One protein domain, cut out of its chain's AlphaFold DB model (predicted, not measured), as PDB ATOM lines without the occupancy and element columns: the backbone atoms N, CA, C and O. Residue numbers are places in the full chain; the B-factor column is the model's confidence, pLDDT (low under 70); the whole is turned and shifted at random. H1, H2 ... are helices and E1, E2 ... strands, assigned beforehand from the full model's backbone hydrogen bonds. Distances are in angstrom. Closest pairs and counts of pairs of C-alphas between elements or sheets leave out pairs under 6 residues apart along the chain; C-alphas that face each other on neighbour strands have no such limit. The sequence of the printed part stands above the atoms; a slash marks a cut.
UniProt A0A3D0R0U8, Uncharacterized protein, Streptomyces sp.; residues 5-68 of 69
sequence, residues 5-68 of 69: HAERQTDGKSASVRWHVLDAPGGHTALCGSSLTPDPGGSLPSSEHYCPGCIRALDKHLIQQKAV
ATOM      1  N   HIS A   5       9.330 -33.459 -34.361       88.56
ATOM      2  CA  HIS A   5       9.823 -33.160 -33.021       88.56
ATOM      3  C   HIS A   5      10.104 -31.665 -32.892       88.56
ATOM      4  O   HIS A   5      10.749 -31.070 -33.759       88.56
ATOM      5  N   ALA A   6       9.609 -31.064 -31.815       88.25
ATOM      6  CA  ALA A   6       9.877 -29.676 -31.474       88.25
ATOM      7  C   ALA A   6      11.199 -29.579 -30.709       88.25
ATOM      8  O   ALA A   6      11.359 -30.169 -29.642       88.25
ATOM      9  N   GLU A   7      12.137 -28.804 -31.238       87.75
ATOM     10  CA  GLU A   7      13.335 -28.376 -30.528       87.75
ATOM     11  C   GLU A   7      13.133 -26.941 -30.047       87.75
ATOM     12  O   GLU A   7      12.970 -26.013 -30.845       87.75
ATOM     13  N   ARG A   8      13.150 -26.742 -28.734       85.50
ATOM     14  CA  ARG A   8      13.065 -25.412 -28.146       85.50
ATOM     15  C   ARG A   8      14.423 -24.729 -28.177       85.50
ATOM     16  O   ARG A   8      15.415 -25.253 -27.680       85.50
ATOM     17  N   GLN A   9      14.441 -23.518 -28.711       83.19
ATOM     18  CA  GLN A   9      15.603 -22.643 -28.711       83.19
ATOM     19  C   GLN A   9      15.299 -21.453 -27.801       83.19
ATOM     20  O   GLN A   9      14.269 -20.799 -27.946       83.19
ATOM     21  N   THR A  10      16.178 -21.173 -26.844       81.25
ATOM     22  CA  THR A  10      16.108 -19.958 -26.027       81.25
ATOM     23  C   THR A  10      17.400 -19.184 -26.195       81.25
ATOM     24  O   THR A  10      18.484 -19.757 -26.095       81.25
ATOM     25  N   ASP A  11      17.294 -17.889 -26.465       79.44
ATOM     26  CA  ASP A  11      18.433 -16.964 -26.461       79.44
ATOM     27  C   ASP A  11      18.551 -16.208 -25.119       79.44
ATOM     28  O   ASP A  11      19.291 -15.231 -24.998       79.44
ATOM     29  N   GLY A  12      17.795 -16.647 -24.103       73.94
ATOM     30  CA  GLY A  12      17.698 -16.006 -22.790       73.94
ATOM     31  C   GLY A  12      16.713 -14.834 -22.725       73.94
ATOM     32  O   GLY A  12      16.398 -14.383 -21.625       73.94
ATOM     33  N   LYS A  13      16.189 -14.353 -23.861       78.00
ATOM     34  CA  LYS A  13      15.192 -13.266 -23.936       78.00
ATOM     35  C   LYS A  13      13.894 -13.701 -24.603       78.00
ATOM     36  O   LYS A  13      12.838 -13.133 -24.333       78.00
ATOM     37  N   SER A  14      13.961 -14.671 -25.498       81.81
ATOM     38  CA  SER A  14      12.847 -15.160 -26.295       81.81
ATOM     39  C   SER A  14      12.983 -16.661 -26.495       81.81
ATOM     40  O   SER A  14      14.070 -17.200 -26.708       81.81
ATOM     41  N   ALA A  15      11.848 -17.346 -26.404       85.81
ATOM     42  CA  ALA A  15      11.758 -18.764 -26.689       85.81
ATOM     43  C   ALA A  15      11.218 -18.942 -28.106       85.81
ATOM     44  O   ALA A  15      10.162 -18.416 -28.430       85.81
ATOM     45  N   SER A  16      11.894 -19.710 -28.943       88.44
ATOM     46  CA  SER A  16      11.372 -20.133 -30.240       88.44
ATOM     47  C   SER A  16      11.337 -21.651 -30.313       88.44
ATOM     48  O   SER A  16      12.041 -22.339 -29.571       88.44
ATOM     49  N   VAL A  17      10.490 -22.184 -31.183       90.25
ATOM     50  CA  VAL A  17      10.457 -23.613 -31.491       90.25
ATOM     51  C   VAL A  17      10.906 -23.826 -32.923       90.25
ATOM     52  O   VAL A  17      10.427 -23.179 -33.859       90.25
ATOM     53  N   ARG A  18      11.825 -24.772 -33.088       90.69
ATOM     54  CA  ARG A  18      12.215 -25.318 -34.375       90.69
ATOM     55  C   ARG A  18      11.615 -26.707 -34.536       90.69
ATOM     56  O   ARG A  18      11.973 -27.634 -33.818       90.69
ATOM     57  N   TRP A  19      10.730 -26.857 -35.510       91.38
ATOM     58  CA  TRP A  19      10.129 -28.139 -35.858       91.38
ATOM     59  C   TRP A  19      11.048 -28.928 -36.790       91.38
ATOM     60  O   TRP A  19      11.405 -28.466 -37.879       91.38
ATOM     61  N   HIS A  20      11.416 -30.134 -36.375       92.94
ATOM     62  CA  HIS A  20      12.205 -31.080 -37.159       92.94
ATOM     63  C   HIS A  20      11.331 -32.243 -37.612       92.94
ATOM     64  O   HIS A  20      10.487 -32.721 -36.860       92.94
ATOM     65  N   VAL A  21      11.546 -32.717 -38.836       92.44
ATOM     66  CA  VAL A  21      10.925 -33.951 -39.334       92.44
ATOM     67  C   VAL A  21      11.789 -35.113 -38.872       92.44
ATOM     68  O   VAL A  21      13.005 -35.042 -39.013       92.44
ATOM     69  N   LEU A  22      11.190 -36.163 -38.323       90.62
ATOM     70  CA  LEU A  22      11.909 -37.352 -37.879       90.62
ATOM     71  C   LEU A  22      12.139 -38.318 -39.041       90.62
ATOM     72  O   LEU A  22      11.264 -38.492 -39.891       90.62
ATOM     73  N   ASP A  23      13.310 -38.954 -39.043       86.75
ATOM     74  CA  ASP A  23      13.650 -40.015 -39.999       86.75
ATOM     75  C   ASP A  23      12.798 -41.277 -39.778       86.75
ATOM     76  O   ASP A  23      12.320 -41.895 -40.726       86.75
ATOM     77  N   ALA A  24      12.509 -41.596 -38.513       82.94
ATOM     78  CA  ALA A  24      11.665 -42.716 -38.122       82.94
ATOM     79  C   ALA A  24      10.692 -42.336 -36.987       82.94
ATOM     80  O   ALA A  24      11.000 -41.459 -36.171       82.94
ATOM     81  N   PRO A  25       9.526 -43.004 -36.887       78.38
ATOM     82  CA  PRO A  25       8.602 -42.827 -35.768       78.38
ATOM     83  C   PRO A  25       9.295 -43.090 -34.424       78.38
ATOM     84  O   PRO A  25       9.909 -44.135 -34.240       78.38
ATOM     85  N   GLY A  26       9.198 -42.146 -33.483       75.31
ATOM     86  CA  GLY A  26       9.820 -42.274 -32.157       75.31
ATOM     87  C   GLY A  26      11.350 -42.173 -32.148       75.31
ATOM     88  O   GLY A  26      11.962 -42.385 -31.105       75.31
ATOM     89  N   GLY A  27      11.974 -41.856 -33.287       78.94
ATOM     90  CA  GLY A  27      13.411 -41.635 -33.373       78.94
ATOM     91  C   GLY A  27      13.840 -40.307 -32.747       78.94
ATOM     92  O   GLY A  27      13.087 -39.339 -32.710       78.94
ATOM     93  N   HIS A  28      15.101 -40.250 -32.322       84.00
ATOM     94  CA  HIS A  28      15.763 -39.022 -31.866       84.00
ATOM     95  C   HIS A  28      16.598 -38.367 -32.972       84.00
ATOM     96  O   HIS A  28      17.384 -37.466 -32.706       84.00
ATOM     97  N   THR A  29      16.458 -38.830 -34.214       90.38
ATOM     98  CA  THR A  29      17.223 -38.329 -35.356       90.38
ATOM     99  C   THR A  29      16.284 -37.620 -36.316       90.38
ATOM    100  O   THR A  29      15.322 -38.200 -36.829       90.38
ATOM    101  N   ALA A  30      16.569 -36.345 -36.550       92.62
ATOM    102  CA  ALA A  30      15.912 -35.558 -37.570       92.62
ATOM    103  C   ALA A  30      16.331 -36.031 -38.966       92.62
ATOM    104  O   ALA A  30      17.455 -36.479 -39.180       92.62
ATOM    105  N   LEU A  31      15.473 -35.806 -39.954       92.19
ATOM    106  CA  LEU A  31      15.718 -36.111 -41.361       92.19
ATOM    107  C   LEU A  31      16.927 -35.348 -41.934       92.19
ATOM    108  O   LEU A  31      17.526 -35.763 -42.920       92.19
ATOM    109  N   CYS A  32      17.306 -34.221 -41.319       92.44
ATOM    110  CA  CYS A  32      18.535 -33.498 -41.653       92.44
ATOM    111  C   CYS A  32      19.809 -34.092 -41.024       92.44
ATOM    112  O   CYS A  32      20.882 -33.521 -41.207       92.44
ATOM    113  N   GLY A  33      19.703 -35.194 -40.275       90.88
ATOM    114  CA  GLY A  33      20.805 -35.859 -39.574       90.88
ATOM    115  C   GLY A  33      21.104 -35.305 -38.178       90.88
ATOM    116  O   GLY A  33      21.998 -35.805 -37.504       90.88
ATOM    117  N   SER A  34      20.375 -34.282 -37.722       90.62
ATOM    118  CA  SER A  34      20.552 -33.727 -36.376       90.62
ATOM    119  C   SER A  34      20.006 -34.681 -35.314       90.62
ATOM    120  O   SER A  34      18.874 -35.148 -35.427       90.62
ATOM    121  N   SER A  35      20.785 -34.940 -34.262       90.12
ATOM    122  CA  SER A  35      20.290 -35.614 -33.059       90.12
ATOM    123  C   SER A  35      19.501 -34.627 -32.205       90.12
ATOM    124  O   SER A  35      19.999 -33.554 -31.869       90.12
ATOM    125  N   LEU A  36      18.272 -34.992 -31.866       87.06
ATOM    126  CA  LEU A  36      17.336 -34.177 -31.113       87.06
ATOM    127  C   LEU A  36      17.293 -34.655 -29.668       87.06
ATOM    128  O   LEU A  36      17.064 -35.833 -29.387       87.06
ATOM    129  N   THR A  37      17.482 -33.723 -28.745       79.50
ATOM    130  CA  THR A  37      17.265 -33.981 -27.325       79.50
ATOM    131  C   THR A  37      15.785 -33.823 -26.968       79.50
ATOM    132  O   THR A  37      15.088 -32.998 -27.569       79.50
ATOM    133  N   PRO A  38      15.286 -34.588 -25.981       67.50
ATOM    134  CA  PRO A  38      13.962 -34.368 -25.409       67.50
ATOM    135  C   PRO A  38      13.827 -32.928 -24.901       67.50
ATOM    136  O   PRO A  38      14.750 -32.412 -24.269       67.50
ATOM    137  N   ASP A  39      12.692 -32.285 -25.183       69.62
ATOM    138  CA  ASP A  39      12.414 -30.936 -24.688       69.62
ATOM    139  C   ASP A  39      12.323 -30.956 -23.151       69.62
ATOM    140  O   ASP A  39      11.529 -31.729 -22.607       69.62
ATOM    141  N   PRO A  40      13.101 -30.130 -22.428       62.12
ATOM    142  CA  PRO A  40      13.066 -30.100 -20.966       62.12
ATOM    143  C   PRO A  40      11.793 -29.449 -20.385       62.12
ATOM    144  O   PRO A  40      11.669 -29.358 -19.164       62.12
ATOM    145  N   GLY A  41      10.840 -29.010 -21.215       63.34
ATOM    146  CA  GLY A  41       9.688 -28.215 -20.798       63.34
ATOM    147  C   GLY A  41      10.053 -26.745 -20.555       63.34
ATOM    148  O   GLY A  41      11.191 -26.401 -20.238       63.34
ATOM    149  N   GLY A  42       9.087 -25.835 -20.729       67.75
ATOM    150  CA  GLY A  42       9.303 -24.400 -20.504       67.75
ATOM    151  C   GLY A  42       8.212 -23.489 -21.073       67.75
ATOM    152  O   GLY A  42       7.229 -23.956 -21.647       67.75
ATOM    153  N   SER A  43       8.399 -22.175 -20.908       68.31
ATOM    154  CA  SER A  43       7.478 -21.089 -21.303       68.31
ATOM    155  C   SER A  43       6.951 -21.213 -22.735       68.31
ATOM    156  O   SER A  43       7.658 -21.707 -23.594       68.31
ATOM    157  N   LEU A  44       5.757 -20.725 -23.066       72.12
ATOM    158  CA  LEU A  44       5.263 -20.771 -24.454       72.12
ATOM    159  C   LEU A  44       6.225 -20.052 -25.430       72.12
ATOM    160  O   LEU A  44       6.765 -19.002 -25.074       72.12
ATOM    161  N   PRO A  45       6.497 -20.615 -26.623       80.12
ATOM    162  CA  PRO A  45       7.367 -19.970 -27.598       80.12
ATOM    163  C   PRO A  45       6.724 -18.700 -28.167       80.12
ATOM    164  O   PRO A  45       5.520 -18.646 -28.394       80.12
ATOM    165  N   SER A  46       7.543 -17.685 -28.425       84.12
ATOM    166  CA  SER A  46       7.170 -16.454 -29.121       84.12
ATOM    167  C   SER A  46       7.174 -16.598 -30.645       84.12
ATOM    168  O   SER A  46       6.600 -15.757 -31.331       84.12
ATOM    169  N   SER A  47       7.827 -17.628 -31.190       88.56
ATOM    170  CA  SER A  47       7.821 -17.929 -32.625       88.56
ATOM    171  C   SER A  47       8.069 -19.409 -32.916       88.56
ATOM    172  O   SER A  47       8.680 -20.125 -32.118       88.56
ATOM    173  N   GLU A  48       7.611 -19.857 -34.083       90.69
ATOM    174  CA  GLU A  48       7.742 -21.236 -34.547       90.69
ATOM    175  C   GLU A  48       8.207 -21.266 -36.005       90.69
ATOM    176  O   GLU A  48       7.672 -20.550 -36.855       90.69
ATOM    177  N   HIS A  49       9.197 -22.107 -36.306       92.12
ATOM    178  CA  HIS A  49       9.739 -22.265 -37.657       92.12
ATOM    179  C   HIS A  49      10.106 -23.724 -37.941       92.12
ATOM    180  O   HIS A  49      10.469 -24.474 -37.040       92.12
ATOM    181  N   TYR A  50      10.065 -24.133 -39.209       92.06
ATOM    182  CA  TYR A  50      10.519 -25.463 -39.623       92.06
ATOM    183  C   TYR A  50      12.025 -25.482 -39.899       92.06
ATOM    184  O   TYR A  50      12.584 -24.527 -40.441       92.06
ATOM    185  N   CYS A  51      12.687 -26.592 -39.570       93.75
ATOM    186  CA  CYS A  51      14.093 -26.797 -39.888       93.75
ATOM    187  C   CYS A  51      14.286 -26.843 -41.419       93.75
ATOM    188  O   CYS A  51      13.783 -27.764 -42.071       93.75
ATOM    189  N   PRO A  52      15.050 -25.910 -42.020       93.56
ATOM    190  CA  PRO A  52      15.193 -25.843 -43.475       93.56
ATOM    191  C   PRO A  52      15.886 -27.086 -44.051       93.56
ATOM    192  O   PRO A  52      15.581 -27.507 -45.166       93.56
ATOM    193  N   GLY A  53      16.786 -27.714 -43.284       94.50
ATOM    194  CA  GLY A  53      17.403 -28.986 -43.659       94.50
ATOM    195  C   GLY A  53      16.385 -30.124 -43.739       94.50
ATOM    196  O   GLY A  53      16.399 -30.884 -44.705       94.50
ATOM    197  N   CYS A  54      15.471 -30.205 -42.765       94.00
ATOM    198  CA  CYS A  54      14.410 -31.212 -42.757       94.00
ATOM    199  C   CYS A  54      13.455 -31.032 -43.937       94.00
ATOM    200  O   CYS A  54      13.145 -32.012 -44.602       94.00
ATOM    201  N   ILE A  55      13.035 -29.797 -44.237       92.75
ATOM    202  CA  ILE A  55      12.132 -29.528 -45.368       92.75
ATOM    203  C   ILE A  55      12.778 -29.935 -46.697       92.75
ATOM    204  O   ILE A  55      12.175 -30.668 -47.475       92.75
ATOM    205  N   ARG A  56      14.048 -29.573 -46.926       92.38
ATOM    206  CA  ARG A  56      14.770 -29.977 -48.148       92.38
ATOM    207  C   ARG A  56      14.946 -31.492 -48.266       92.38
ATOM    208  O   ARG A  56      14.912 -32.027 -49.372       92.38
ATOM    209  N   ALA A  57      15.198 -32.180 -47.154       89.69
ATOM    210  CA  ALA A  57      15.320 -33.635 -47.141       89.69
ATOM    211  C   ALA A  57      13.962 -34.317 -47.370       89.69
ATOM    212  O   ALA A  57      13.887 -35.320 -48.076       89.69
ATOM    213  N   LEU A  58      12.890 -33.736 -46.830       88.12
ATOM    214  CA  LEU A  58      11.529 -34.216 -47.010       88.12
ATOM    215  C   LEU A  58      11.088 -34.096 -48.471       88.12
ATOM    216  O   LEU A  58      10.595 -35.074 -49.025       88.12
ATOM    217  N   ASP A  59      11.340 -32.956 -49.118       87.06
ATOM    218  CA  ASP A  59      11.041 -32.772 -50.544       87.06
ATOM    219  C   ASP A  59      11.711 -33.851 -51.403       87.06
ATOM    220  O   ASP A  59      11.070 -34.466 -52.256       87.06
ATOM    221  N   LYS A  60      12.989 -34.156 -51.135       83.44
ATOM    222  CA  LYS A  60      13.709 -35.237 -51.827       83.44
ATOM    223  C   LYS A  60      13.067 -36.602 -51.585       83.44
ATOM    224  O   LYS A  60      12.881 -37.350 -52.543       83.44
ATOM    225  N   HIS A  61      12.712 -36.915 -50.339       78.00
ATOM    226  CA  HIS A  61      12.048 -38.174 -49.994       78.00
ATOM    227  C   HIS A  61      10.700 -38.328 -50.704       78.00
ATOM    228  O   HIS A  61      10.413 -39.388 -51.256       78.00
ATOM    229  N   LEU A  62       9.887 -37.271 -50.740       79.44
ATOM    230  CA  LEU A  62       8.584 -37.288 -51.406       79.44
ATOM    231  C   LEU A  62       8.715 -37.446 -52.925       79.44
ATOM    232  O   LEU A  62       7.930 -38.173 -53.535       79.44
ATOM    233  N   ILE A  63       9.717 -36.813 -53.542       72.75
ATOM    234  CA  ILE A  63      10.009 -36.986 -54.973       72.75
ATOM    235  C   ILE A  63      10.434 -38.430 -55.269       72.75
ATOM    236  O   ILE A  63       9.939 -39.028 -56.223       72.75
ATOM    237  N   GLN A  64      11.304 -39.016 -54.441       68.44
ATOM    238  CA  GLN A  64      11.760 -40.398 -54.616       68.44
ATOM    239  C   GLN A  64      10.624 -41.415 -54.460       68.44
ATOM    240  O   GLN A  64      10.540 -42.344 -55.256       68.44
ATOM    241  N   GLN A  65       9.707 -41.220 -53.509       61.53
ATOM    242  CA  GLN A  65       8.540 -42.099 -53.351       61.53
ATOM    243  C   GLN A  65       7.590 -42.046 -54.555       61.53
ATOM    244  O   GLN A  65       6.980 -43.056 -54.892       61.53
ATOM    245  N   LYS A  66       7.484 -40.897 -55.237       63.00
ATOM    246  CA  LYS A  66       6.681 -40.766 -56.463       63.00
ATOM    247  C   LYS A  66       7.331 -41.388 -57.696       63.00
ATOM    248  O   LYS A  66       6.617 -41.749 -58.618       63.00
ATOM    249  N   ALA A  67       8.658 -41.494 -57.732       60.72
ATOM    250  CA  ALA A  67       9.384 -42.063 -58.868       60.72
ATOM    251  C   ALA A  67       9.356 -43.605 -58.906       60.72
ATOM    252  O   ALA A  67       9.770 -44.194 -59.900       60.72
ATOM    253  N   VAL A  68       8.902 -44.249 -57.829       57.69
ATOM    254  CA  VAL A  68       8.819 -45.717 -57.691       57.69
ATOM    255  C   VAL A  68       7.368 -46.221 -57.837       57.69
ATOM    256  O   VAL A  68       7.121 -47.418 -57.714       57.69
TER     257      VAL A  68
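What this domain is: This is residues 5 to 68 of the 69 residues of an uncharacterized protein of Streptomyces sp. (UniProt A0A3D0R0U8). A small sheet of three strands has one helix leading away from its end as an arm: H1 follows E3 after one residue, only grazes the sheet with its first residues, and runs on outward until residues 62 to 68 stick out free. A wide loop without a named element, residues 22 to 46, swings from the end of E2 back to the beginning of E3. The printed part has 64 residues, with three named strands and then one named helix, in the order E1, E2, E3, H1; the sheet runs E1, E2, E3 and is mixed, and the class is mixed, helices and strands. The whole is loose, with a radius of gyration of the C-alphas of 13.5 A, and the C-alphas span 46 by 20 by 15 A, the arm H1 making much of the length.

Where its parts are: E1 is residues 5 to 10, 16.2 A from first to last C-alpha, and begins at C-alpha 5 at (9.823, -33.160, -33.021). E2, residues 15 to 21, is the longest strand with 7 residues and measures 19.8 A. E3, residues 47 to 50, measures 10.6 A and begins at C-alpha 47 at (7.821, -17.929, -32.625). H1, residues 52 to 67, measures 23.1 A and ends at C-alpha 67 at (9.384, -42.063, -58.868).

How they stand to each other: E1 and E2 are antiparallel neighbours and a hairpin, their directions 153 degrees apart. N 7 and O 18 are 2.8 A apart and N 18 and O 7 are 2.8 A apart, both within hydrogen-bond range. E2 and E3 are parallel neighbours at 19 degrees, with N 19 and O 49 at 2.8 A and N 49 and O 17 at 2.9 A, within hydrogen-bond range. E2 is the inner strand, and E1 and E3 are the edge strands. H1 is on the sheet but only grazes it, with its residues 52 to 58. The closest C-alphas of E2 and H1 are those of Val 21 and Cys 54, 5.6 A apart. In H1 every O i to N i+4 pair is within hydrogen-bond range.

The domain as a whole: The two C-alphas farthest apart are those of Lys 13 and Val 68, at 47.3 A. The printed part has no cut. The link from E2 to E3 is long, with 25 residues, while those from E1 to E2 and from E3 to H1 are tight. The mean pLDDT of the printed part is 82.7, and it is under 70 in residues 38 to 43 and 64 to 68 of the model.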